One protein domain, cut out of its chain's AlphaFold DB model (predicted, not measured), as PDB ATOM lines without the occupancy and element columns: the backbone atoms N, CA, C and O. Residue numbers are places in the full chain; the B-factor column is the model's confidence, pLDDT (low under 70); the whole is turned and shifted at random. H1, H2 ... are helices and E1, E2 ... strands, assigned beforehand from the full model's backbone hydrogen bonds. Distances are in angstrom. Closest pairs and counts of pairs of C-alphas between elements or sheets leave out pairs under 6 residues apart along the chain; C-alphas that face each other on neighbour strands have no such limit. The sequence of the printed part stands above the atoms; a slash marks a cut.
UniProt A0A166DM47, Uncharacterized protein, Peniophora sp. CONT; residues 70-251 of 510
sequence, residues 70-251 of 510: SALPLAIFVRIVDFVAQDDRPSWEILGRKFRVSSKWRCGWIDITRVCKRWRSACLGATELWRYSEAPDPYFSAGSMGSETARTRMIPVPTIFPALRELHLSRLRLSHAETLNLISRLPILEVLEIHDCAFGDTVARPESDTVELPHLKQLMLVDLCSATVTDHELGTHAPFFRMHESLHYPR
ATOM      1  N   SER A  70     230.332 177.519 119.209       83.12
ATOM      2  CA  SER A  70     229.738 176.279 118.702       83.12
ATOM      3  C   SER A  70     230.205 175.040 119.470       83.12
ATOM      4  O   SER A  70     229.603 173.976 119.322       83.12
ATOM      5  N   ALA A  71     231.229 175.149 120.317       87.06
ATOM      6  CA  ALA A  71     231.610 174.075 121.232       87.06
ATOM      7  C   ALA A  71     230.704 174.007 122.476       87.06
ATOM      8  O   ALA A  71     230.780 173.038 123.228       87.06
ATOM      9  N   LEU A  72     229.832 175.002 122.694       91.56
ATOM     10  CA  LEU A  72     228.924 175.000 123.837       91.56
ATOM     11  C   LEU A  72     227.966 173.795 123.788       91.56
ATOM     12  O   LEU A  72     227.412 173.486 122.722       91.56
ATOM     13  N   PRO A  73     227.713 173.141 124.940       93.88
ATOM     14  CA  PRO A  73     226.620 172.188 125.060       93.88
ATOM     15  C   PRO A  73     225.295 172.840 124.663       93.88
ATOM     16  O   PRO A  73     225.038 173.999 124.999       93.88
ATOM     17  N   LEU A  74     224.434 172.083 123.977       92.50
ATOM     18  CA  LEU A  74     223.169 172.591 123.440       92.50
ATOM     19  C   LEU A  74     222.303 173.264 124.518       92.50
ATOM     20  O   LEU A  74     221.796 174.355 124.289       92.50
ATOM     21  N   ALA A  75     222.206 172.657 125.703       94.88
ATOM     22  CA  ALA A  75     221.442 173.202 126.825       94.88
ATOM     23  C   ALA A  75     221.965 174.573 127.293       94.88
ATOM     24  O   ALA A  75     221.179 175.473 127.576       94.88
ATOM     25  N   ILE A  76     223.291 174.762 127.324       95.94
ATOM     26  CA  ILE A  76     223.904 176.043 127.701       95.94
ATOM     27  C   ILE A  76     223.617 177.098 126.634       95.94
ATOM     28  O   ILE A  76     223.246 178.219 126.967       95.94
ATOM     29  N   PHE A  77     223.736 176.735 125.354       94.69
ATOM     30  CA  PHE A  77     223.397 177.633 124.254       94.69
ATOM     31  C   PHE A  77     221.927 178.072 124.310       94.69
ATOM     32  O   PHE A  77     221.654 179.268 124.274       94.69
ATOM     33  N   VAL A  78     220.990 177.132 124.460       95.50
ATOM     34  CA  VAL A  78     219.555 177.443 124.563       95.50
ATOM     35  C   VAL A  78     219.273 178.336 125.770       95.50
ATOM     36  O   VAL A  78     218.538 179.308 125.637       95.50
ATOM     37  N   ARG A  79     219.923 178.096 126.917       95.62
ATOM     38  CA  ARG A  79     219.774 178.955 128.098       95.62
ATOM     39  C   ARG A  79     220.300 180.375 127.876       95.62
ATOM     40  O   ARG A  79     219.693 181.321 128.361       95.62
ATOM     41  N   ILE A  80     221.397 180.542 127.134       95.38
ATOM     42  CA  ILE A  80     221.876 181.871 126.722       95.38
ATOM     43  C   ILE A  80     220.823 182.556 125.845       95.38
ATOM     44  O   ILE A  80     220.510 183.720 126.069       95.38
ATOM     45  N   VAL A  81     220.253 181.838 124.873       95.12
ATOM     46  CA  VAL A  81     219.208 182.387 123.995       95.12
ATOM     47  C   VAL A  81     217.942 182.738 124.776       95.12
ATOM     48  O   VAL A  81     217.338 183.754 124.471       95.12
ATOM     49  N   ASP A  82     217.569 181.967 125.796       93.94
ATOM     50  CA  ASP A  82     216.449 182.278 126.696       93.94
ATOM     51  C   ASP A  82     216.661 183.603 127.444       93.94
ATOM     52  O   ASP A  82     215.764 184.441 127.471       93.94
ATOM     53  N   PHE A  83     217.873 183.869 127.950       95.00
ATOM     54  CA  PHE A  83     218.195 185.191 128.505       95.00
ATOM     55  C   PHE A  83     218.066 186.300 127.454       95.00
ATOM     56  O   PHE A  83     217.433 187.319 127.714       95.00
ATOM     57  N   VAL A  84     218.583 186.083 126.238       94.88
ATOM     58  CA  VAL A  84     218.419 187.061 125.150       94.88
ATOM     59  C   VAL A  84     216.946 187.244 124.779       94.88
ATOM     60  O   VAL A  84     216.532 188.357 124.485       94.88
ATOM     61  N   ALA A  85     216.129 186.192 124.829       92.50
ATOM     62  CA  ALA A  85     214.704 186.259 124.529       92.50
ATOM     63  C   ALA A  85     213.917 187.075 125.560       92.50
ATOM     64  O   ALA A  85     212.871 187.623 125.213       92.50
ATOM     65  N   GLN A  86     214.407 187.178 126.799       90.06
ATOM     66  CA  GLN A  86     213.812 188.024 127.835       90.06
ATOM     67  C   GLN A  86     214.089 189.514 127.593       90.06
ATOM     68  O   GLN A  86     213.199 190.326 127.869       90.06
ATOM     69  N   ASP A  87     215.262 189.840 127.040       91.25
ATOM     70  CA  ASP A  87     215.726 191.208 126.768       91.25
ATOM     71  C   ASP A  87     215.314 191.727 125.373       91.25
ATOM     72  O   ASP A  87     214.920 192.885 125.229       91.25
ATOM     73  N   ASP A  88     215.374 190.874 124.346       94.62
ATOM     74  CA  ASP A  88     215.089 191.179 122.938       94.62
ATOM     75  C   ASP A  88     213.941 190.302 122.412       94.62
ATOM     76  O   ASP A  88     214.110 189.318 121.680       94.62
ATOM     77  N   ARG A  89     212.730 190.642 122.856       94.56
ATOM     78  CA  ARG A  89     211.499 189.898 122.573       94.56
ATOM     79  C   ARG A  89     211.037 190.102 121.125       94.56
ATOM     80  O   ARG A  89     211.015 191.239 120.648       94.56
ATOM     81  N   PRO A  90     210.596 189.044 120.418       96.06
ATOM     82  CA  PRO A  90     209.953 189.206 119.126       96.06
ATOM     83  C   PRO A  90     208.617 189.917 119.330       96.06
ATOM     84  O   PRO A  90     207.798 189.486 120.150       96.06
ATOM     85  N   SER A  91     208.407 190.999 118.587       96.56
ATOM     86  CA  SER A  91     207.240 191.862 118.742       96.56
ATOM     87  C   SER A  91     206.568 192.168 117.416       96.56
ATOM     88  O   SER A  91     207.215 192.213 116.365       96.56
ATOM     89  N   TRP A  92     205.256 192.375 117.464       97.19
ATOM     90  CA  TRP A  92     204.435 192.712 116.312       97.19
ATOM     91  C   TRP A  92     203.509 193.857 116.685       97.19
ATOM     92  O   TRP A  92     202.678 193.758 117.583       97.19
ATOM     93  N   GLU A  93     203.700 194.967 115.992       96.75
ATOM     94  CA  GLU A  93     202.974 196.206 116.175       96.75
ATOM     95  C   GLU A  93     202.127 196.464 114.931       96.75
ATOM     96  O   GLU A  93     202.641 196.569 113.810       96.75
ATOM     97  N   ILE A  94     200.819 196.580 115.132       96.50
ATOM     98  CA  ILE A  94     199.858 196.941 114.101       96.50
ATOM     99  C   ILE A  94     199.254 198.287 114.479       96.50
ATOM    100  O   ILE A  94     198.541 198.417 115.470       96.50
ATOM    101  N   LEU A  95     199.538 199.296 113.660       96.06
ATOM    102  CA  LEU A  95     199.131 200.675 113.899       96.06
ATOM    103  C   LEU A  95     198.214 201.168 112.782       96.06
ATOM    104  O   LEU A  95     198.601 201.218 111.607       96.06
ATOM    105  N   GLY A  96     197.018 201.606 113.158       93.75
ATOM    106  CA  GLY A  96     196.121 202.352 112.294       93.75
ATOM    107  C   GLY A  96     196.505 203.831 112.234       93.75
ATOM    108  O   GLY A  96     196.672 204.520 113.236       93.75
ATOM    109  N   ARG A  97     196.652 204.350 111.019       90.19
ATOM    110  CA  ARG A  97     196.824 205.778 110.708       90.19
ATOM    111  C   ARG A  97     195.688 206.206 109.792       90.19
ATOM    112  O   ARG A  97     195.151 205.353 109.091       90.19
ATOM    113  N   LYS A  98     195.366 207.504 109.724       85.62
ATOM    114  CA  LYS A  98     194.167 208.063 109.047       85.62
ATOM    115  C   LYS A  98     193.656 207.280 107.822       85.62
ATOM    116  O   LYS A  98     192.479 206.965 107.760       85.62
ATOM    117  N   PHE A  99     194.534 206.869 106.902       84.12
ATOM    118  CA  PHE A  99     194.139 206.110 105.703       84.12
ATOM    119  C   PHE A  99     194.941 204.827 105.451       84.12
ATOM    120  O   PHE A  99     194.895 204.264 104.353       84.12
ATOM    121  N   ARG A 100     195.751 204.379 106.413       88.75
ATOM    122  CA  ARG A 100     196.659 203.239 106.238       88.75
ATOM    123  C   ARG A 100     196.768 202.447 107.524       88.75
ATOM    124  O   ARG A 100     196.919 203.033 108.585       88.75
ATOM    125  N   VAL A 101     196.767 201.129 107.401       91.50
ATOM    126  CA  VAL A 101     197.251 200.258 108.468       91.50
ATOM    127  C   VAL A 101     198.698 199.912 108.149       91.50
ATOM    128  O   VAL A 101     199.002 199.527 107.016       91.50
ATOM    129  N   SER A 102     199.587 200.131 109.111       93.62
ATOM    130  CA  SER A 102     200.992 199.736 109.043       93.62
ATOM    131  C   SER A 102     201.248 198.603 110.022       93.62
ATOM    132  O   SER A 102     200.800 198.665 111.160       93.62
ATOM    133  N   SER A 103     201.995 197.602 109.572       94.94
ATOM    134  CA  SER A 103     202.498 196.503 110.390       94.94
ATOM    135  C   SER A 103     204.013 196.649 110.485       94.94
ATOM    136  O   SER A 103     204.681 196.878 109.472       94.94
ATOM    137  N   LYS A 104     204.548 196.562 111.699       95.62
ATOM    138  CA  LYS A 104     205.980 196.517 111.985       95.62
ATOM    139  C   LYS A 104     206.221 195.333 112.900       95.62
ATOM    140  O   LYS A 104     205.538 195.181 113.901       95.62
ATOM    141  N   TRP A 105     207.213 194.514 112.590       94.75
ATOM    142  CA  TRP A 105     207.630 193.440 113.483       94.75
ATOM    143  C   TRP A 105     209.123 193.531 113.765       94.75
ATOM    144  O   TRP A 105     209.906 194.006 112.937       94.75
ATOM    145  N   ARG A 106     209.512 193.080 114.954       95.25
ATOM    146  CA  ARG A 106     210.901 192.888 115.362       95.25
ATOM    147  C   ARG A 106     211.120 191.400 115.549       95.25
ATOM    148  O   ARG A 106     210.330 190.739 116.213       95.25
ATOM    149  N   CYS A 107     212.179 190.875 114.943       94.06
ATOM    150  CA  CYS A 107     212.505 189.457 115.073       94.06
ATOM    151  C   CYS A 107     213.021 189.127 116.483       94.06
ATOM    152  O   CYS A 107     212.872 187.991 116.922       94.06
ATOM    153  N   GLY A 108     213.588 190.106 117.192       94.88
ATOM    154  CA  GLY A 108     214.191 189.900 118.503       94.88
ATOM    155  C   GLY A 108     215.281 188.826 118.452       94.88
ATOM    156  O   GLY A 108     215.983 188.673 117.445       94.88
ATOM    157  N   TRP A 109     215.316 187.968 119.473       94.81
ATOM    158  CA  TRP A 109     216.221 186.816 119.545       94.81
ATOM    159  C   TRP A 109     216.164 185.890 118.315       94.81
ATOM    160  O   TRP A 109     217.124 185.162 118.063       94.81
ATOM    161  N   ILE A 110     215.095 185.904 117.503       94.50
ATOM    162  CA  ILE A 110     214.989 185.066 116.293       94.50
ATOM    163  C   ILE A 110     216.100 185.395 115.287       94.50
ATOM    164  O   ILE A 110     216.491 184.521 114.508       94.50
ATOM    165  N   ASP A 111     216.692 186.592 115.324       94.75
ATOM    166  CA  ASP A 111     217.862 186.912 114.499       94.75
ATOM    167  C   ASP A 111     219.066 185.990 114.785       94.75
ATOM    168  O   ASP A 111     219.835 185.680 113.872       94.75
ATOM    169  N   ILE A 112     219.164 185.409 115.987       93.19
ATOM    170  CA  ILE A 112     220.165 184.385 116.338       93.19
ATOM    171  C   ILE A 112     220.032 183.147 115.439       93.19
ATOM    172  O   ILE A 112     221.029 182.538 115.039       93.19
ATOM    173  N   THR A 113     218.811 182.797 115.019       92.50
ATOM    174  CA  THR A 113     218.566 181.658 114.117       92.50
ATOM    175  C   THR A 113     219.124 181.876 112.704       92.50
ATOM    176  O   THR A 113     219.138 180.957 111.877       92.50
ATOM    177  N   ARG A 114     219.597 183.085 112.379       89.56
ATOM    178  CA  ARG A 114     220.209 183.410 111.083       89.56
ATOM    179  C   ARG A 114     221.718 183.176 111.055       89.56
ATOM    180  O   ARG A 114     222.267 183.073 109.964       89.56
ATOM    181  N   VAL A 115     222.364 183.002 112.212       88.12
ATOM    182  CA  VAL A 115     223.826 182.848 112.313       88.12
ATOM    183  C   VAL A 115     224.316 181.562 111.642       88.12
ATOM    184  O   VAL A 115     225.195 181.599 110.781       88.12
ATOM    185  N   CYS A 116     223.753 180.405 112.002       86.81
ATOM    186  CA  CYS A 116     224.077 179.136 111.349       86.81
ATOM    187  C   CYS A 116     222.935 178.112 111.460       86.81
ATOM    188  O   CYS A 116     222.035 178.251 112.290       86.81
ATOM    189  N   LYS A 117     222.988 177.049 110.640       86.56
ATOM    190  CA  LYS A 117     221.987 175.964 110.646       86.56
ATOM    191  C   LYS A 117     221.843 175.312 112.026       86.56
ATOM    192  O   LYS A 117     220.725 175.092 112.469       86.56
ATOM    193  N   ARG A 118     222.957 175.056 112.725       88.31
ATOM    194  CA  ARG A 118     222.946 174.423 114.053       88.31
ATOM    195  C   ARG A 118     222.221 175.278 115.092       88.31
ATOM    196  O   ARG A 118     221.410 174.743 115.833       88.31
ATOM    197  N   TRP A 119     222.484 176.584 115.122       91.38
ATOM    198  CA  TRP A 119     221.802 177.516 116.027       91.38
ATOM    199  C   TRP A 119     220.311 177.599 115.717       91.38
ATOM    200  O   TRP A 119     219.495 177.541 116.625       91.38
ATOM    201  N   ARG A 120     219.943 177.640 114.431       92.88
ATOM    202  CA  ARG A 120     218.539 177.566 114.014       92.88
ATOM    203  C   ARG A 120     217.857 176.307 114.530       92.88
ATOM    204  O   ARG A 120     216.817 176.414 115.161       92.88
ATOM    205  N   SER A 121     218.433 175.133 114.272       92.69
ATOM    206  CA  SER A 121     217.872 173.858 114.729       92.69
ATOM    207  C   SER A 121     217.790 173.783 116.254       92.69
ATOM    208  O   SER A 121     216.793 173.307 116.775       92.69
ATOM    209  N   ALA A 122     218.802 174.297 116.958       93.12
ATOM    210  CA  ALA A 122     218.815 174.389 118.413       93.12
ATOM    211  C   ALA A 122     217.657 175.240 118.945       93.12
ATOM    212  O   ALA A 122     216.902 174.775 119.790       93.12
ATOM    213  N   CYS A 123     217.488 176.460 118.427       94.00
ATOM    214  CA  CYS A 123     216.441 177.350 118.910       94.00
ATOM    215  C   CYS A 123     215.034 176.895 118.500       94.00
ATOM    216  O   CYS A 123     214.115 177.006 119.300       94.00
ATOM    217  N   LEU A 124     214.853 176.379 117.278       91.44
ATOM    218  CA  LEU A 124     213.551 175.878 116.815       91.44
ATOM    219  C   LEU A 124     213.145 174.565 117.503       91.44
ATOM    220  O   LEU A 124     211.961 174.252 117.548       91.44
ATOM    221  N   GLY A 125     214.109 173.797 118.020       93.38
ATOM    222  CA  GLY A 125     213.851 172.596 118.818       93.38
ATOM    223  C   GLY A 125     213.601 172.871 120.306       93.38
ATOM    224  O   GLY A 125     213.150 171.974 121.012       93.38
ATOM    225  N   ALA A 126     213.890 174.082 120.786       94.44
ATOM    226  CA  ALA A 126     213.693 174.478 122.177       94.44
ATOM    227  C   ALA A 126     212.260 174.990 122.393       94.44
ATOM    228  O   ALA A 126     211.928 176.133 122.068       94.44
ATOM    229  N   THR A 127     211.402 174.136 122.953       91.38
ATOM    230  CA  THR A 127     209.965 174.406 123.162       91.38
ATOM    231  C   THR A 127     209.663 175.595 124.085       91.38
ATOM    232  O   THR A 127     208.570 176.159 124.063       91.38
ATOM    233  N   GLU A 128     210.628 175.981 124.914       88.81
ATOM    234  CA  GLU A 128     210.593 177.147 125.795       88.81
ATOM    235  C   GLU A 128     210.784 178.474 125.040       88.81
ATOM    236  O   GLU A 128     210.300 179.524 125.475       88.81
ATOM    237  N   LEU A 129     211.451 178.434 123.882       90.25
ATOM    238  CA  LEU A 129     211.656 179.598 123.023       90.25
ATOM    239  C   LEU A 129     210.518 179.766 122.018       90.25
ATOM    240  O   LEU A 129     210.154 180.898 121.695       90.25
ATOM    241  N   TRP A 130     209.960 178.651 121.546       87.31
ATOM    242  CA  TRP A 130     208.941 178.591 120.505       87.31
ATOM    243  C   TRP A 130     207.941 177.484 120.841       87.31
ATOM    244  O   TRP A 130     208.338 176.340 121.048       87.31
ATOM    245  N   ARG A 131     206.637 177.779 120.853       86.12
ATOM    246  CA  ARG A 131     205.610 176.733 120.977       86.12
ATOM    247  C   ARG A 131     204.983 176.458 119.625       86.12
ATOM    248  O   ARG A 131     204.678 177.380 118.873       86.12
ATOM    249  N   TYR A 132     204.802 175.180 119.312       82.38
ATOM    250  CA  TYR A 132     204.007 174.809 118.154       82.38
ATOM    251  C   TYR A 132     202.568 175.272 118.400       82.38
ATOM    252  O   TYR A 132     201.943 174.860 119.375       82.38
ATOM    253  N   SER A 133     202.085 176.152 117.536       82.25
ATOM    254  CA  SER A 133     200.681 176.530 117.442       82.25
ATOM    255  C   SER A 133     200.181 176.078 116.081       82.25
ATOM    256  O   SER A 133     200.955 176.047 115.117       82.25
ATOM    257  N   GLU A 134     198.893 175.762 115.989       85.12
ATOM    258  CA  GLU A 134     198.232 175.637 114.696       85.12
ATOM    259  C   GLU A 134     198.530 176.879 113.856       85.12
ATOM    260  O   GLU A 134     198.595 177.999 114.384       85.12
ATOM    261  N   ALA A 135     198.784 176.666 112.562       77.69
ATOM    262  CA  ALA A 135     199.157 177.749 111.669       77.69
ATOM    263  C   ALA A 135     198.061 178.826 111.726       77.69
ATOM    264  O   ALA A 135     196.891 178.497 111.510       77.69
ATOM    265  N   PRO A 136     198.391 180.087 112.060       84.06
ATOM    266  CA  PRO A 136     197.427 181.171 111.997       84.06
ATOM    267  C   PRO A 136     196.889 181.296 110.572       84.06
ATOM    268  O   PRO A 136     197.565 180.914 109.609       84.06
ATOM    269  N   ASP A 137     195.696 181.870 110.431       88.81
ATOM    270  CA  ASP A 137     195.255 182.333 109.124       88.81
ATOM    271  C   ASP A 137     196.357 183.237 108.551       88.81
ATOM    272  O   ASP A 137     196.954 184.025 109.290       88.81
ATOM    273  N   PRO A 138     196.689 183.128 107.254       92.00
ATOM    274  CA  PRO A 138     197.847 183.828 106.691       92.00
ATOM    275  C   PRO A 138     197.716 185.355 106.774       92.00
ATOM    276  O   PRO A 138     198.696 186.081 106.576       92.00
ATOM    277  N   TYR A 139     196.514 185.846 107.076       94.75
ATOM    278  CA  TYR A 139     196.184 187.251 107.167       94.75
ATOM    279  C   TYR A 139     195.309 187.544 108.388       94.75
ATOM    280  O   TYR A 139     194.404 186.784 108.714       94.75
ATOM    281  N   PHE A 140     195.546 188.702 108.996       93.31
ATOM    282  CA  PHE A 140     194.714 189.315 110.020       93.31
ATOM    283  C   PHE A 140     193.973 190.520 109.437       93.31
ATOM    284  O   PHE A 140     194.579 191.396 108.816       93.31
ATOM    285  N   SER A 141     192.664 190.566 109.627       92.88
ATOM    286  CA  SER A 141     191.787 191.628 109.145       92.88
ATOM    287  C   SER A 141     191.767 192.807 110.120       92.88
ATOM    288  O   SER A 141     191.371 192.668 111.273       92.88
ATOM    289  N   ALA A 142     192.155 194.001 109.669       91.19
ATOM    290  CA  ALA A 142     191.967 195.219 110.462       91.19
ATOM    291  C   ALA A 142     191.698 196.452 109.595       91.19
ATOM    292  O   ALA A 142     192.295 196.651 108.532       91.19
ATOM    293  N   GLY A 143     190.801 197.315 110.064       88.44
ATOM    294  CA  GLY A 143     190.559 198.646 109.515       88.44
ATOM    295  C   GLY A 143     191.345 199.729 110.258       88.44
ATOM    296  O   GLY A 143     191.884 199.504 111.338       88.44
ATOM    297  N   SER A 144     191.395 200.936 109.695       87.25
ATOM    298  CA  SER A 144     191.924 202.115 110.398       87.25
ATOM    299  C   SER A 144     190.796 202.937 111.017       87.25
ATOM    300  O   SER A 144     189.778 203.165 110.360       87.25
ATOM    301  N   MET A 145     191.001 203.441 112.238       82.56
ATOM    302  CA  MET A 145     190.041 204.310 112.930       82.56
ATOM    303  C   MET A 145     189.720 205.608 112.181       82.56
ATOM    304  O   MET A 145     188.586 206.075 112.228       82.56
ATOM    305  N   GLY A 146     190.691 206.175 111.456       79.88
ATOM    306  CA  GLY A 146     190.517 207.454 110.756       79.88
ATOM    307  C   GLY A 146     189.918 207.356 109.350       79.88
ATOM    308  O   GLY A 146     189.801 208.380 108.681       79.88
ATOM    309  N   SER A 147     189.578 206.154 108.875       79.19
ATOM    310  CA  SER A 147     188.989 205.976 107.548       79.19
ATOM    311  C   SER A 147     187.465 206.011 107.639       79.19
ATOM    312  O   SER A 147     186.862 205.199 108.333       79.19
ATOM    313  N   GLU A 148     186.824 206.926 106.914       72.88
ATOM    314  CA  GLU A 148     185.354 206.980 106.819       72.88
ATOM    315  C   GLU A 148     184.785 205.720 106.158       72.88
ATOM    316  O   GLU A 148     183.743 205.206 106.552       72.88
ATOM    317  N   THR A 149     185.517 205.151 105.197       74.94
ATOM    318  CA  THR A 149     185.162 203.870 104.592       74.94
ATOM    319  C   THR A 149     185.579 202.725 105.510       74.94
ATOM    320  O   THR A 149     186.751 202.633 105.878       74.94
ATOM    321  N   ALA A 150     184.665 201.805 105.820       70.75
ATOM    322  CA  ALA A 150     184.927 200.574 106.577       70.75
ATOM    323  C   ALA A 150     185.779 199.547 105.793       70.75
ATOM    324  O   ALA A 150     185.479 198.360 105.750       70.75
ATOM    325  N   ARG A 151     186.839 199.999 105.111       84.31
ATOM    326  CA  ARG A 151     187.743 199.127 104.364       84.31
ATOM    327  C   ARG A 151     188.665 198.405 105.336       84.31
ATOM    328  O   ARG A 151     189.663 198.965 105.794       84.31
ATOM    329  N   THR A 152     188.337 197.152 105.599       88.94
ATOM    330  CA  THR A 152     189.224 196.188 106.242       88.94
ATOM    331  C   THR A 152     190.413 195.892 105.328       88.94
ATOM    332  O   THR A 152     190.268 195.771 104.110       88.94
ATOM    333  N   ARG A 153     191.615 195.819 105.900       92.12
ATOM    334  CA  ARG A 153     192.829 195.385 105.207       92.12
ATOM    335  C   ARG A 153     193.256 194.025 105.730       92.12
ATOM    336  O   ARG A 153     193.259 193.814 106.935       92.12
ATOM    337  N   MET A 154     193.698 193.172 104.814       94.88
ATOM    338  CA  MET A 154     194.372 191.919 105.137       94.88
ATOM    339  C   MET A 154     195.839 192.217 105.453       94.88
ATOM    340  O   MET A 154     196.575 192.729 104.605       94.88
ATOM    341  N   ILE A 155     196.261 191.929 106.677       93.94
ATOM    342  CA  ILE A 155     197.619 192.154 107.169       93.94
ATOM    343  C   ILE A 155     198.305 190.796 107.241       93.94
ATOM    344  O   ILE A 155     197.830 189.944 107.983       93.94
ATOM    345  N   PRO A 156     199.396 190.558 106.497       95.38
ATOM    346  CA  PRO A 156     200.067 189.268 106.534       95.38
ATOM    347  C   PRO A 156     200.578 188.979 107.946       95.38
ATOM    348  O   PRO A 156     201.257 189.818 108.548       95.38
ATOM    349  N   VAL A 157     200.251 187.793 108.458       94.25
ATOM    350  CA  VAL A 157     200.753 187.319 109.750       94.25
ATOM    351  C   VAL A 157     202.239 186.987 109.591       94.25
ATOM    352  O   VAL A 157     202.616 186.278 108.651       94.25
ATOM    353  N   PRO A 158     203.130 187.523 110.443       92.06
ATOM    354  CA  PRO A 158     204.559 187.362 110.236       92.06
ATOM    355  C   PRO A 158     204.990 185.917 110.522       92.06
ATOM    356  O   PRO A 158     204.465 185.254 111.408       92.06
ATOM    357  N   THR A 159     206.015 185.423 109.830       88.12
ATOM    358  CA  THR A 159     206.506 184.040 110.011       88.12
ATOM    359  C   THR A 159     207.064 183.755 111.410       88.12
ATOM    360  O   THR A 159     207.220 182.597 111.785       88.12
ATOM    361  N   ILE A 160     207.348 184.802 112.191       87.06
ATOM    362  CA  ILE A 160     207.781 184.721 113.594       87.06
ATOM    363  C   ILE A 160     206.630 184.476 114.578       87.06
ATOM    364  O   ILE A 160     206.876 184.391 115.777       87.06
ATOM    365  N   PHE A 161     205.387 184.404 114.096       90.75
ATOM    366  CA  PHE A 161     204.178 184.419 114.917       90.75
ATOM    367  C   PHE A 161     204.178 183.438 116.104       90.75
ATOM    368  O   PHE A 161     203.885 183.880 117.208       90.75
ATOM    369  N   PRO A 162     204.594 182.163 115.977       90.62
ATOM    370  CA  PRO A 162     204.562 181.261 117.129       90.62
ATOM    371  C   PRO A 162     205.707 181.471 118.147       90.62
ATOM    372  O   PRO A 162     205.726 180.828 119.197       90.62
ATOM    373  N   ALA A 163     206.640 182.390 117.873       92.75
ATOM    374  CA  ALA A 163     207.626 182.901 118.831       92.75
ATOM    375  C   ALA A 163     207.314 184.325 119.333       92.75
ATOM    376  O   ALA A 163     208.124 184.919 120.052       92.75
ATOM    377  N   LEU A 164     206.174 184.895 118.938       95.56
ATOM    378  CA  LEU A 164     205.797 186.257 119.287       95.56
ATOM    379  C   LEU A 164     205.535 186.382 120.795       95.56
ATOM    380  O   LEU A 164     204.731 185.636 121.351       95.56
ATOM    381  N   ARG A 165     206.204 187.341 121.446       96.06
ATOM    382  CA  ARG A 165     206.072 187.607 122.891       96.06
ATOM    383  C   ARG A 165     205.400 188.938 123.197       96.06
ATOM    384  O   ARG A 165     204.857 189.086 124.288       96.06
ATOM    385  N   GLU A 166     205.405 189.877 122.254       96.88
ATOM    386  CA  GLU A 166     204.726 191.167 122.402       96.88
ATOM    387  C   GLU A 166     203.801 191.432 121.206       96.88
ATOM    388  O   GLU A 166     204.235 191.398 120.049       96.88
ATOM    389  N   LEU A 167     202.529 191.716 121.480       97.62
ATOM    390  CA  LEU A 167     201.536 192.105 120.484       97.62
ATOM    391  C   LEU A 167     200.970 193.477 120.849       97.62
ATOM    392  O   LEU A 167     200.371 193.641 121.910       97.62
ATOM    393  N   HIS A 168     201.134 194.440 119.942       97.00
ATOM    394  CA  HIS A 168     200.623 195.799 120.095       97.00
ATOM    395  C   HIS A 168     199.628 196.105 118.974       97.00
ATOM    396  O   HIS A 168     199.988 196.115 117.794       97.00
ATOM    397  N   LEU A 169     198.379 196.368 119.338       97.06
ATOM    398  CA  LEU A 169     197.289 196.723 118.436       97.06
ATOM    399  C   LEU A 169     196.837 198.144 118.766       97.06
ATOM    400  O   LEU A 169     196.285 198.378 119.834       97.06
ATOM    401  N   SER A 170     197.055 199.096 117.862       95.94
ATOM    402  CA  SER A 170     196.812 200.511 118.162       95.94
ATOM    403  C   SER A 170     196.035 201.212 117.055       95.94
ATOM    404  O   SER A 170     196.427 201.151 115.887       95.94
ATOM    405  N   ARG A 171     194.981 201.960 117.406       94.25
ATOM    406  CA  ARG A 171     194.202 202.809 116.478       94.25
ATOM    407  C   ARG A 171     193.517 202.043 115.341       94.25
ATOM    408  O   ARG A 171     193.385 202.540 114.215       94.25
ATOM    409  N   LEU A 172     193.101 200.810 115.616       94.81
ATOM    410  CA  LEU A 172     192.515 199.895 114.633       94.81
ATOM    411  C   LEU A 172     191.005 199.759 114.802       94.81
ATOM    412  O   LEU A 172     190.479 199.862 115.904       94.81
ATOM    413  N   ARG A 173     190.323 199.448 113.702       93.50
ATOM    414  CA  ARG A 173     188.990 198.844 113.731       93.50
ATOM    415  C   ARG A 173     189.148 197.335 113.627       93.50
ATOM    416  O   ARG A 173     189.709 196.865 112.640       93.50
ATOM    417  N   LEU A 174     188.694 196.609 114.636       94.56
ATOM    418  CA  LEU A 174     188.944 195.184 114.817       94.56
ATOM    419  C   LEU A 174     187.628 194.399 114.865       94.56
ATOM    420  O   LEU A 174     186.622 194.891 115.380       94.56
ATOM    421  N   SER A 175     187.636 193.160 114.376       92.94
ATOM    422  CA  SER A 175     186.617 192.184 114.769       92.94
ATOM    423  C   SER A 175     187.013 191.580 116.113       92.94
ATOM    424  O   SER A 175     188.181 191.252 116.341       92.94
ATOM    425  N   HIS A 176     186.049 191.442 117.022       91.88
ATOM    426  CA  HIS A 176     186.298 190.841 118.327       91.88
ATOM    427  C   HIS A 176     186.725 189.373 118.184       91.88
ATOM    428  O   HIS A 176     187.753 188.979 118.733       91.88
ATOM    429  N   ALA A 177     185.998 188.606 117.366       91.69
ATOM    430  CA  ALA A 177     186.266 187.194 117.116       91.69
ATOM    431  C   ALA A 177     187.622 186.975 116.425       91.69
ATOM    432  O   ALA A 177     188.417 186.159 116.883       91.69
ATOM    433  N   GLU A 178     187.942 187.745 115.376       92.75
ATOM    434  CA  GLU A 178     189.243 187.619 114.698       92.75
ATOM    435  C   GLU A 178     190.407 187.988 115.630       92.75
ATOM    436  O   GLU A 178     191.469 187.372 115.562       92.75
ATOM    437  N   THR A 179     190.209 188.962 116.527       94.94
ATOM    438  CA  THR A 179     191.227 189.357 117.511       94.94
ATOM    439  C   THR A 179     191.453 188.258 118.549       94.94
ATOM    440  O   THR A 179     192.602 187.930 118.834       94.94
ATOM    441  N   LEU A 180     190.391 187.642 119.079       94.38
ATOM    442  CA  LEU A 180     190.523 186.512 120.005       94.38
ATOM    443  C   LEU A 180     191.127 185.279 119.327       94.38
ATOM    444  O   LEU A 180     192.036 184.674 119.890       94.38
ATOM    445  N   ASN A 181     190.714 184.955 118.097       92.81
ATOM    446  CA  ASN A 181     191.323 183.885 117.303       92.81
ATOM    447  C   ASN A 181     192.829 184.137 117.114       92.81
ATOM    448  O   ASN A 181     193.633 183.237 117.344       92.81
ATOM    449  N   LEU A 182     193.231 185.372 116.791       94.44
ATOM    450  CA  LEU A 182     194.644 185.737 116.691       94.44
ATOM    451  C   LEU A 182     195.384 185.507 118.017       94.44
ATOM    452  O   LEU A 182     196.428 184.861 118.032       94.44
ATOM    453  N   ILE A 183     194.844 186.017 119.125       95.88
ATOM    454  CA  ILE A 183     195.473 185.934 120.450       95.88
ATOM    455  C   ILE A 183     195.542 184.478 120.945       95.88
ATOM    456  O   ILE A 183     196.553 184.080 121.518       95.88
ATOM    457  N   SER A 184     194.530 183.654 120.664       94.38
ATOM    458  CA  SER A 184     194.485 182.236 121.063       94.38
ATOM    459  C   SER A 184     195.608 181.390 120.461       94.38
ATOM    460  O   SER A 184     196.041 180.406 121.059       94.38
ATOM    461  N   ARG A 185     196.148 181.817 119.315       94.12
ATOM    462  CA  ARG A 185     197.276 181.165 118.637       94.12
ATOM    463  C   ARG A 185     198.643 181.686 119.114       94.12
ATOM    464  O   ARG A 185     199.671 181.350 118.529       94.12
ATOM    465  N   LEU A 186     198.676 182.489 120.185       95.06
ATOM    466  CA  LEU A 186     199.884 183.066 120.787       95.06
ATOM    467  C   LEU A 186     200.098 182.566 122.230       95.06
ATOM    468  O   LEU A 186     200.099 183.352 123.178       95.06
ATOM    469  N   PRO A 187     200.346 181.259 122.439       92.06
ATOM    470  CA  PRO A 187     200.369 180.662 123.776       92.06
ATOM    471  C   PRO A 187     201.554 181.092 124.650       92.06
ATOM    472  O   PRO A 187     201.584 180.722 125.818       92.06
ATOM    473  N   ILE A 188     202.552 181.797 124.104       95.00
ATOM    474  CA  ILE A 188     203.720 182.325 124.839       95.00
ATOM    475  C   ILE A 188     203.731 183.858 124.916       95.00
ATOM    476  O   ILE A 188     204.767 184.450 125.219       95.00
ATOM    477  N   LEU A 189     202.601 184.499 124.605       96.56
ATOM    478  CA  LEU A 189     202.476 185.949 124.653       96.56
ATOM    479  C   LEU A 189     202.729 186.452 126.078       96.56
ATOM    480  O   LEU A 189     202.080 186.011 127.025       96.56
ATOM    481  N   GLU A 190     203.672 187.379 126.223       96.06
ATOM    482  CA  GLU A 190     204.036 187.981 127.507       96.06
ATOM    483  C   GLU A 190     203.449 189.383 127.664       96.06
ATOM    484  O   GLU A 190     203.128 189.794 128.777       96.06
ATOM    485  N   VAL A 191     203.307 190.117 126.561       95.81
ATOM    486  CA  VAL A 191     202.800 191.490 126.540       95.81
ATOM    487  C   VAL A 191     201.690 191.590 125.503       95.81
ATOM    488  O   VAL A 191     201.922 191.365 124.315       95.81
ATOM    489  N   LEU A 192     200.491 191.947 125.955       97.50
ATOM    490  CA  LEU A 192     199.356 192.262 125.097       97.50
ATOM    491  C   LEU A 192     198.923 193.700 125.344       97.50
ATOM    492  O   LEU A 192     198.506 194.055 126.445       97.50
ATOM    493  N   GLU A 193     198.984 194.514 124.302       96.44
ATOM    494  CA  GLU A 193     198.575 195.906 124.353       96.44
ATOM    495  C   GLU A 193     197.567 196.211 123.249       96.44
ATOM    496  O   GLU A 193     197.852 196.024 122.067       96.44
ATOM    497  N   ILE A 194     196.391 196.706 123.630       96.31
ATOM    498  CA  ILE A 194     195.340 197.146 122.714       96.31
ATOM    499  C   ILE A 194     194.964 198.583 123.085       96.31
ATOM    500  O   ILE A 194     194.464 198.826 124.185       96.31
ATOM    501  N   HIS A 195     195.210 199.530 122.177       94.19
ATOM    502  CA  HIS A 195     195.076 200.971 122.416       94.19
ATOM    503  C   HIS A 195     194.209 201.659 121.359       94.19
ATOM    504  O   HIS A 195     194.458 201.521 120.163       94.19
ATOM    505  N   ASP A 196     193.244 202.474 121.786       92.38
ATOM    506  CA  ASP A 196     192.400 203.312 120.913       92.38
ATOM    507  C   ASP A 196     191.782 202.517 119.743       92.38
ATOM    508  O   ASP A 196     191.757 202.947 118.588       92.38
ATOM    509  N   CYS A 197     191.343 201.289 120.027       94.25
ATOM    510  CA  CYS A 197     190.752 200.390 119.043       94.25
ATOM    511  C   CYS A 197     189.224 200.400 119.130       94.25
ATOM    512  O   CYS A 197     188.656 200.400 120.220       94.25
ATOM    513  N   ALA A 198     188.555 200.323 117.979       92.69
ATOM    514  CA  ALA A 198     187.111 200.123 117.913       92.69
ATOM    515  C   ALA A 198     186.763 198.706 117.458       92.69
ATOM    516  O   ALA A 198     187.350 198.208 116.499       92.69
ATOM    517  N   PHE A 199     185.769 198.083 118.085       91.88
ATOM    518  CA  PHE A 199     185.305 196.744 117.719       91.88
ATOM    519  C   PHE A 199     183.967 196.794 116.976       91.88
ATOM    520  O   PHE A 199     183.032 197.434 117.451       91.88
ATOM    521  N   GLY A 200     183.894 196.159 115.801       85.44
ATOM    522  CA  GLY A 200     182.727 196.229 114.903       85.44
ATOM    523  C   GLY A 200     181.642 195.173 115.118       85.44
ATOM    524  O   GLY A 200     180.475 195.450 114.862       85.44
ATOM    525  N   ASP A 201     182.001 193.992 115.621       72.94
ATOM    526  CA  ASP A 201     181.081 192.855 115.727       72.94
ATOM    527  C   ASP A 201     180.580 192.684 117.166       72.94
ATOM    528  O   ASP A 201     181.121 191.891 117.936       72.94
ATOM    529  N   THR A 202     179.551 193.442 117.563       63.19
ATOM    530  CA  THR A 202     178.934 193.295 118.896       63.19
ATOM    531  C   THR A 202     177.717 192.366 118.914       63.19
ATOM    532  O   THR A 202     177.278 191.978 120.000       63.19
ATOM    533  N   VAL A 203     177.169 191.984 117.754       67.94
ATOM    534  CA  VAL A 203     175.849 191.327 117.664       67.94
ATOM    535  C   VAL A 203     175.920 189.799 117.787       67.94
ATOM    536  O   VAL A 203     175.013 189.190 118.353       67.94
ATOM    537  N   ALA A 204     176.996 189.162 117.323       62.16
ATOM    538  CA  ALA A 204     177.179 187.729 117.527       62.16
ATOM    539  C   ALA A 204     177.661 187.499 118.964       62.16
ATOM    540  O   ALA A 204     178.757 187.927 119.315       62.16
ATOM    541  N   ARG A 205     176.840 186.855 119.807       60.81
ATOM    542  CA  ARG A 205     177.318 186.249 121.057       60.81
ATOM    543  C   ARG A 205     178.260 185.118 120.652       60.81
ATOM    544  O   ARG A 205     177.753 184.121 120.137       60.81
ATOM    545  N   PRO A 206     179.578 185.240 120.852       56.31
ATOM    546  CA  PRO A 206     180.412 184.061 120.786       56.31
ATOM    547  C   PRO A 206     179.960 183.183 121.956       56.31
ATOM    548  O   PRO A 206     179.855 183.656 123.094       56.31
ATOM    549  N   GLU A 207     179.642 181.920 121.682       66.44
ATOM    550  CA  GLU A 207     179.801 180.891 122.706       66.44
ATOM    551  C   GLU A 207     181.213 181.068 123.283       66.44
ATOM    552  O   GLU A 207     182.129 181.429 122.554       66.44
ATOM    553  N   SER A 208     181.338 181.008 124.605       63.25
ATOM    554  CA  SER A 208     182.413 181.617 125.393       63.25
ATOM    555  C   SER A 208     183.833 181.179 124.996       63.25
ATOM    556  O   SER A 208     184.435 180.348 125.675       63.25
ATOM    557  N   ASP A 209     184.389 181.787 123.947       86.38
ATOM    558  CA  ASP A 209     185.766 181.591 123.501       86.38
ATOM    559  C   ASP A 209     186.704 182.273 124.494       86.38
ATOM    560  O   ASP A 209     187.109 183.430 124.366       86.38
ATOM    561  N   THR A 210     186.986 181.527 125.553       93.75
ATOM    562  CA  THR A 210     187.970 181.881 126.557       93.75
ATOM    563  C   THR A 210     189.358 181.624 125.990       93.75
ATOM    564  O   THR A 210     189.671 180.515 125.560       93.75
ATOM    565  N   VAL A 211     190.198 182.652 125.999       95.38
ATOM    566  CA  VAL A 211     191.575 182.586 125.526       95.38
ATOM    567  C   VAL A 211     192.526 182.527 126.715       95.38
ATOM    568  O   VAL A 211     192.644 183.479 127.485       95.38
ATOM    569  N   GLU A 212     193.230 181.406 126.834       96.12
ATOM    570  CA  GLU A 212     194.236 181.171 127.869       96.12
ATOM    571  C   GLU A 212     195.591 181.780 127.480       96.12
ATOM    572  O   GLU A 212     196.200 181.407 126.476       96.12
ATOM    573  N   LEU A 213     196.104 182.683 128.315       96.81
ATOM    574  CA  LEU A 213     197.390 183.363 128.156       96.81
ATOM    575  C   LEU A 213     198.288 183.112 129.379       96.81
ATOM    576  O   LEU A 213     198.571 184.028 130.155       96.81
ATOM    577  N   PRO A 214     198.782 181.874 129.573       96.44
ATOM    578  CA  PRO A 214     199.445 181.457 130.812       96.44
ATOM    579  C   PRO A 214     200.791 182.147 131.077       96.44
ATOM    580  O   PRO A 214     201.291 182.090 132.199       96.44
ATOM    581  N   HIS A 215     201.391 182.780 130.066       95.25
ATOM    582  CA  HIS A 215     202.679 183.481 130.175       95.25
ATOM    583  C   HIS A 215     202.542 185.002 130.169       95.25
ATOM    584  O   HIS A 215     203.558 185.700 130.165       95.25
ATOM    585  N   LEU A 216     201.310 185.521 130.186       96.44
ATOM    586  CA  LEU A 216     201.081 186.955 130.140       96.44
ATOM    587  C   LEU A 216     201.653 187.614 131.397       96.44
ATOM    588  O   LEU A 216     201.286 187.287 132.527       96.44
ATOM    589  N   LYS A 217     202.571 188.550 131.182       94.38
ATOM    590  CA  LYS A 217     203.186 189.393 132.210       94.38
ATOM    591  C   LYS A 217     202.566 190.780 132.224       94.38
ATOM    592  O   LYS A 217     202.560 191.407 133.275       94.38
ATOM    593  N   GLN A 218     202.056 191.251 131.087       94.50
ATOM    594  CA  GLN A 218     201.472 192.577 130.948       94.50
ATOM    595  C   GLN A 218     200.251 192.552 130.021       94.50
ATOM    596  O   GLN A 218     200.326 192.063 128.893       94.50
ATOM    597  N   LEU A 219     199.150 193.136 130.488       96.12
ATOM    598  CA  LEU A 219     197.926 193.369 129.734       96.12
ATOM    599  C   LEU A 219     197.576 194.856 129.781       96.12
ATOM    600  O   LEU A 219     197.386 195.418 130.857       96.12
ATOM    601  N   MET A 220     197.439 195.502 128.629       95.31
ATOM    602  CA  MET A 220     196.930 196.869 128.541       95.31
ATOM    603  C   MET A 220     195.745 196.920 127.593       95.31
ATOM    604  O   MET A 220     195.889 196.668 126.402       95.31
ATOM    605  N   LEU A 221     194.586 197.287 128.126       95.19
ATOM    606  CA  LEU A 221     193.380 197.575 127.363       95.19
ATOM    607  C   LEU A 221     193.061 199.052 127.592       95.19
ATOM    608  O   LEU A 221     192.673 199.435 128.697       95.19
ATOM    609  N   VAL A 222     193.293 199.887 126.583       93.00
ATOM    610  CA  VAL A 222     193.215 201.349 126.693       93.00
ATOM    611  C   VAL A 222     192.359 201.909 125.564       93.00
ATOM    612  O   VAL A 222     192.555 201.581 124.399       93.00
ATOM    613  N   ASP A 223     191.402 202.759 125.910       90.56
ATOM    614  CA  ASP A 223     190.520 203.483 124.999       90.56
ATOM    615  C   ASP A 223     189.785 202.596 123.981       90.56
ATOM    616  O   ASP A 223     189.575 202.976 122.829       90.56
ATOM    617  N   LEU A 224     189.364 201.401 124.406       89.56
ATOM    618  CA  LEU A 224     188.589 200.501 123.552       89.56
ATOM    619  C   LEU A 224     187.140 200.975 123.452       89.56
ATOM    620  O   LEU A 224     186.471 201.154 124.473       89.56
ATOM    621  N   CYS A 225     186.636 201.123 122.231       88.75
ATOM    622  CA  CYS A 225     185.256 201.522 121.975       88.75
ATOM    623  C   CYS A 225     184.537 200.565 121.013       88.75
ATOM    624  O   CYS A 225     185.120 199.633 120.456       88.75
ATOM    625  N   SER A 226     183.235 200.777 120.838       85.25
ATOM    626  CA  SER A 226     182.471 200.142 119.764       85.25
ATOM    627  C   SER A 226     182.608 200.947 118.476       85.25
ATOM    628  O   SER A 226     182.627 202.179 118.512       85.25
ATOM    629  N   ALA A 227     182.710 200.268 117.332       80.69
ATOM    630  CA  ALA A 227     182.725 200.938 116.033       80.69
ATOM    631  C   ALA A 227     181.335 201.469 115.656       80.69
ATOM    632  O   ALA A 227     181.229 202.463 114.937       80.69
ATOM    633  N   THR A 228     180.274 200.833 116.156       78.06
ATOM    634  CA  THR A 228     178.894 201.289 116.010       78.06
ATOM    635  C   THR A 228     178.537 202.127 117.227       78.06
ATOM    636  O   THR A 228     178.056 201.614 118.233       78.06
ATOM    637  N   VAL A 229     178.817 203.430 117.152       62.19
ATOM    638  CA  VAL A 229     178.480 204.403 118.200       62.19
ATOM    639  C   VAL A 229     176.960 204.516 118.291       62.19
ATOM    640  O   VAL A 229     176.334 205.361 117.660       62.19
ATOM    641  N   THR A 230     176.348 203.614 119.044       67.56
ATOM    642  CA  THR A 230     175.001 203.807 119.562       67.56
ATOM    643  C   THR A 230     175.157 204.084 121.048       67.56
ATOM    644  O   THR A 230     175.839 203.335 121.752       67.56
ATOM    645  N   ASP A 231     174.542 205.162 121.538       63.78
ATOM    646  CA  ASP A 231     174.611 205.589 122.947       63.78
ATOM    647  C   ASP A 231     174.208 204.472 123.932       63.78
ATOM    648  O   ASP A 231     174.471 204.539 125.133       63.78
ATOM    649  N   HIS A 232     173.593 203.394 123.444       60.97
ATOM    650  CA  HIS A 232     173.158 202.249 124.229       60.97
ATOM    651  C   HIS A 232     174.265 201.242 124.598       60.97
ATOM    652  O   HIS A 232     174.048 200.483 125.538       60.97
ATOM    653  N   GLU A 233     175.460 201.257 123.995       62.16
ATOM    654  CA  GLU A 233     176.487 200.215 124.242       62.16
ATOM    655  C   GLU A 233     177.476 200.490 125.397       62.16
ATOM    656  O   GLU A 233     178.316 199.645 125.713       62.16
ATOM    657  N   LEU A 234     177.371 201.629 126.086       64.69
ATOM    658  CA  LEU A 234     178.187 201.922 127.275       64.69
ATOM    659  C   LEU A 234     177.738 201.038 128.465       64.69
ATOM    660  O   LEU A 234     176.743 201.292 129.128       64.69
ATOM    661  N   GLY A 235     178.399 199.931 128.770       72.56
ATOM    662  CA  GLY A 235     177.986 199.082 129.896       72.56
ATOM    663  C   GLY A 235     178.810 197.816 130.004       72.56
ATOM    664  O   GLY A 235     179.843 197.706 129.355       72.56
ATOM    665  N   THR A 236     178.341 196.834 130.774       66.62
ATOM    666  CA  THR A 236     178.992 195.512 130.906       66.62
ATOM    667  C   THR A 236     179.142 194.782 129.569       66.62
ATOM    668  O   THR A 236     180.002 193.924 129.428       66.62
ATOM    669  N   HIS A 237     178.354 195.155 128.560       69.56
ATOM    670  CA  HIS A 237     178.448 194.623 127.202       69.56
ATOM    671  C   HIS A 237     179.363 195.427 126.273       69.56
ATOM    672  O   HIS A 237     179.446 195.087 125.089       69.56
ATOM    673  N   ALA A 238     180.046 196.465 126.763       84.00
ATOM    674  CA  ALA A 238     180.996 197.215 125.953       84.00
ATOM    675  C   ALA A 238     182.133 196.287 125.481       84.00
ATOM    676  O   ALA A 238     182.552 195.403 126.239       84.00
ATOM    677  N   PRO A 239     182.684 196.492 124.270       84.88
ATOM    678  CA  PRO A 239     183.784 195.676 123.749       84.88
ATOM    679  C   PRO A 239     184.975 195.564 124.698       84.88
ATOM    680  O   PRO A 239     185.626 194.526 124.750       84.88
ATOM    681  N   PHE A 240     185.206 196.613 125.490       89.94
ATOM    682  CA  PHE A 240     186.189 196.631 126.563       89.94
ATOM    683  C   PHE A 240     186.015 195.458 127.544       89.94
ATOM    684  O   PHE A 240     186.950 194.692 127.766       89.94
ATOM    685  N   PHE A 241     184.817 195.303 128.119       90.06
ATOM    686  CA  PHE A 241     184.545 194.262 129.112       90.06
ATOM    687  C   PHE A 241     184.553 192.878 128.492       90.06
ATOM    688  O   PHE A 241     185.125 191.978 129.093       90.06
ATOM    689  N   ARG A 242     183.997 192.722 127.285       90.00
ATOM    690  CA  ARG A 242     184.036 191.437 126.574       90.00
ATOM    691  C   ARG A 242     185.469 191.001 126.313       90.00
ATOM    692  O   ARG A 242     185.821 189.876 126.619       90.00
ATOM    693  N   MET A 243     186.312 191.910 125.811       93.56
ATOM    694  CA  MET A 243     187.726 191.608 125.576       93.56
ATOM    695  C   MET A 243     188.410 191.201 126.872       93.56
ATOM    696  O   MET A 243     189.094 190.195 126.899       93.56
ATOM    697  N   HIS A 244     188.182 191.930 127.959       94.69
ATOM    698  CA  HIS A 244     188.745 191.556 129.248       94.69
ATOM    699  C   HIS A 244     188.238 190.194 129.766       94.69
ATOM    700  O   HIS A 244     189.025 189.418 130.287       94.69
ATOM    701  N   GLU A 245     186.939 189.907 129.654       93.31
ATOM    702  CA  GLU A 245     186.317 188.659 130.133       93.31
ATOM    703  C   GLU A 245     186.727 187.430 129.316       93.31
ATOM    704  O   GLU A 245     186.832 186.339 129.872       93.31
ATOM    705  N   SER A 246     187.009 187.603 128.024       94.44
ATOM    706  CA  SER A 246     187.485 186.526 127.155       94.44
ATOM    707  C   SER A 246     188.961 186.181 127.361       94.44
ATOM    708  O   SER A 246     189.431 185.202 126.793       94.44
ATOM    709  N   LEU A 247     189.719 186.953 128.146       96.00
ATOM    710  CA  LEU A 247     191.149 186.727 128.371       96.00
ATOM    711  C   LEU A 247     191.388 186.153 129.769       96.00
ATOM    712  O   LEU A 247     191.087 186.796 130.771       96.00
ATOM    713  N   HIS A 248     191.986 184.966 129.838       96.25
ATOM    714  CA  HIS A 248     192.435 184.343 131.082       96.25
ATOM    715  C   HIS A 248     193.955 184.428 131.180       96.25
ATOM    716  O   HIS A 248     194.677 184.061 130.257       96.25
ATOM    717  N   TYR A 249     194.457 184.956 132.290       96.62
ATOM    718  CA  TYR A 249     195.881 185.223 132.476       96.62
ATOM    719  C   TYR A 249     196.279 185.121 133.958       96.62
ATOM    720  O   TYR A 249     195.422 185.206 134.843       96.62
ATOM    721  N   PRO A 250     197.575 184.925 134.272       95.75
ATOM    722  CA  PRO A 250     198.043 184.826 135.649       95.75
ATOM    723  C   PRO A 250     197.726 186.078 136.476       95.75
ATOM    724  O   PRO A 250     197.944 187.199 136.026       95.75
ATOM    725  N   ARG A 251     197.353 185.901 137.751       93.69
ATOM    726  CA  ARG A 251     197.166 187.016 138.712       93.69
ATOM    727  C   ARG A 251     198.432 187.851 138.946       93.69
ATOM    728  O   ARG A 251     198.367 188.945 139.496       93.69
TER     729      ARG A 251
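This is residues 70 to 251 of the 510 residues of an uncharacterized protein of Peniophora sp. CONT (UniProt A0A166DM47). A slab of two sheets, only partly face to face, has a cluster of three helices, H1, H2 and H3, at one end of its long axis. The larger sheet is a gently twisted wall of five strands, E2, E1, E5, E7 and E8; from E5 onward the chain winds in stacked turns, with E5, E7 and E8 side by side and short pairings outside the named strands joining E6 to residues 198 to 199, and these to residues 225 to 226. The printed part has 182 residues with five named helices and eight named strands, in the order H1 E1 E2 H2 H3 E3 E4 E5 E6 H4 E7 E8 H5; under half of the residues, 88, are in these elements, and the class is mixed, helices and strands. The larger sheet, in the order E2 E1 E5 E7 E8, is mixed, and the smaller, E4 E3 E6, is antiparallel. The whole is compact, with a radius of gyration of the C-alphas of 17.9 A, but elongated, spanning 65 by 35 by 25 A.

H1, residues 74 to 87, is 20.3 A long and begins at C-alpha 74 (223.169, 172.591, 123.440). E1, residues 91 to 97, is 19.1 A long, and E2, residues 100 to 106, is 19.8 A. H2 is residues 108 to 114 and H3 residues 117 to 125. E3, residues 139 to 144, is 15.8 A long; E4 is residues 153 to 156, E5 166 to 170 and E6 172 to 174. H4 is residues 176 to 184, E7 191 to 195 and E8 218 to 222. H5, residues 239 to 245, ends at C-alpha 245 (186.317, 188.659, 130.133).

The two sheets form a sandwich, two sheets face to face, their best planes 35 degrees apart. The hairpin E1 and E2 is antiparallel, with N 93 and O 104 2.8 A apart. E1 and E5 are parallel, N 94 to O 168 at 2.8 A, as are E5 and E7, N 169 to O 193 at 2.8 A, and E7 and E8, N 194 to O 220 at 2.8 A. In the smaller sheet the hairpin E3 and E4 has N 140 and O 155 at 2.8 A, and E3 and E6 have N 143 and O 173 at 2.8 A. H4 only grazes this sheet with residues 178 to 182, and H5 only grazes the larger one with residues 240 to 244. H1 touches H2 with residues 81 to 85 alone, the closest C-alphas, of Ala 85 and Trp 109, being 5.2 A apart. H1 touches H3 about perpendicular, at 73 degrees, the closest C-alphas being those of Val 78 and Cys 123, 6.5 A. Every O i to N i+4 pair is within hydrogen-bond range in H1, H3, H4 and H5; H2 has 0 of 3, but 4 of 4 O i to N i+3 pairs.

The two C-alphas farthest apart, of Ala 71 and Asp 231, are 65.2 A apart. The printed part has no cut. The long links are H3 to E3, E7 to E8 and E8 to H5. The mean pLDDT of the printed part is 89.3; residues 202 to 208, 229 to 234 and 236 to 237 are under 70.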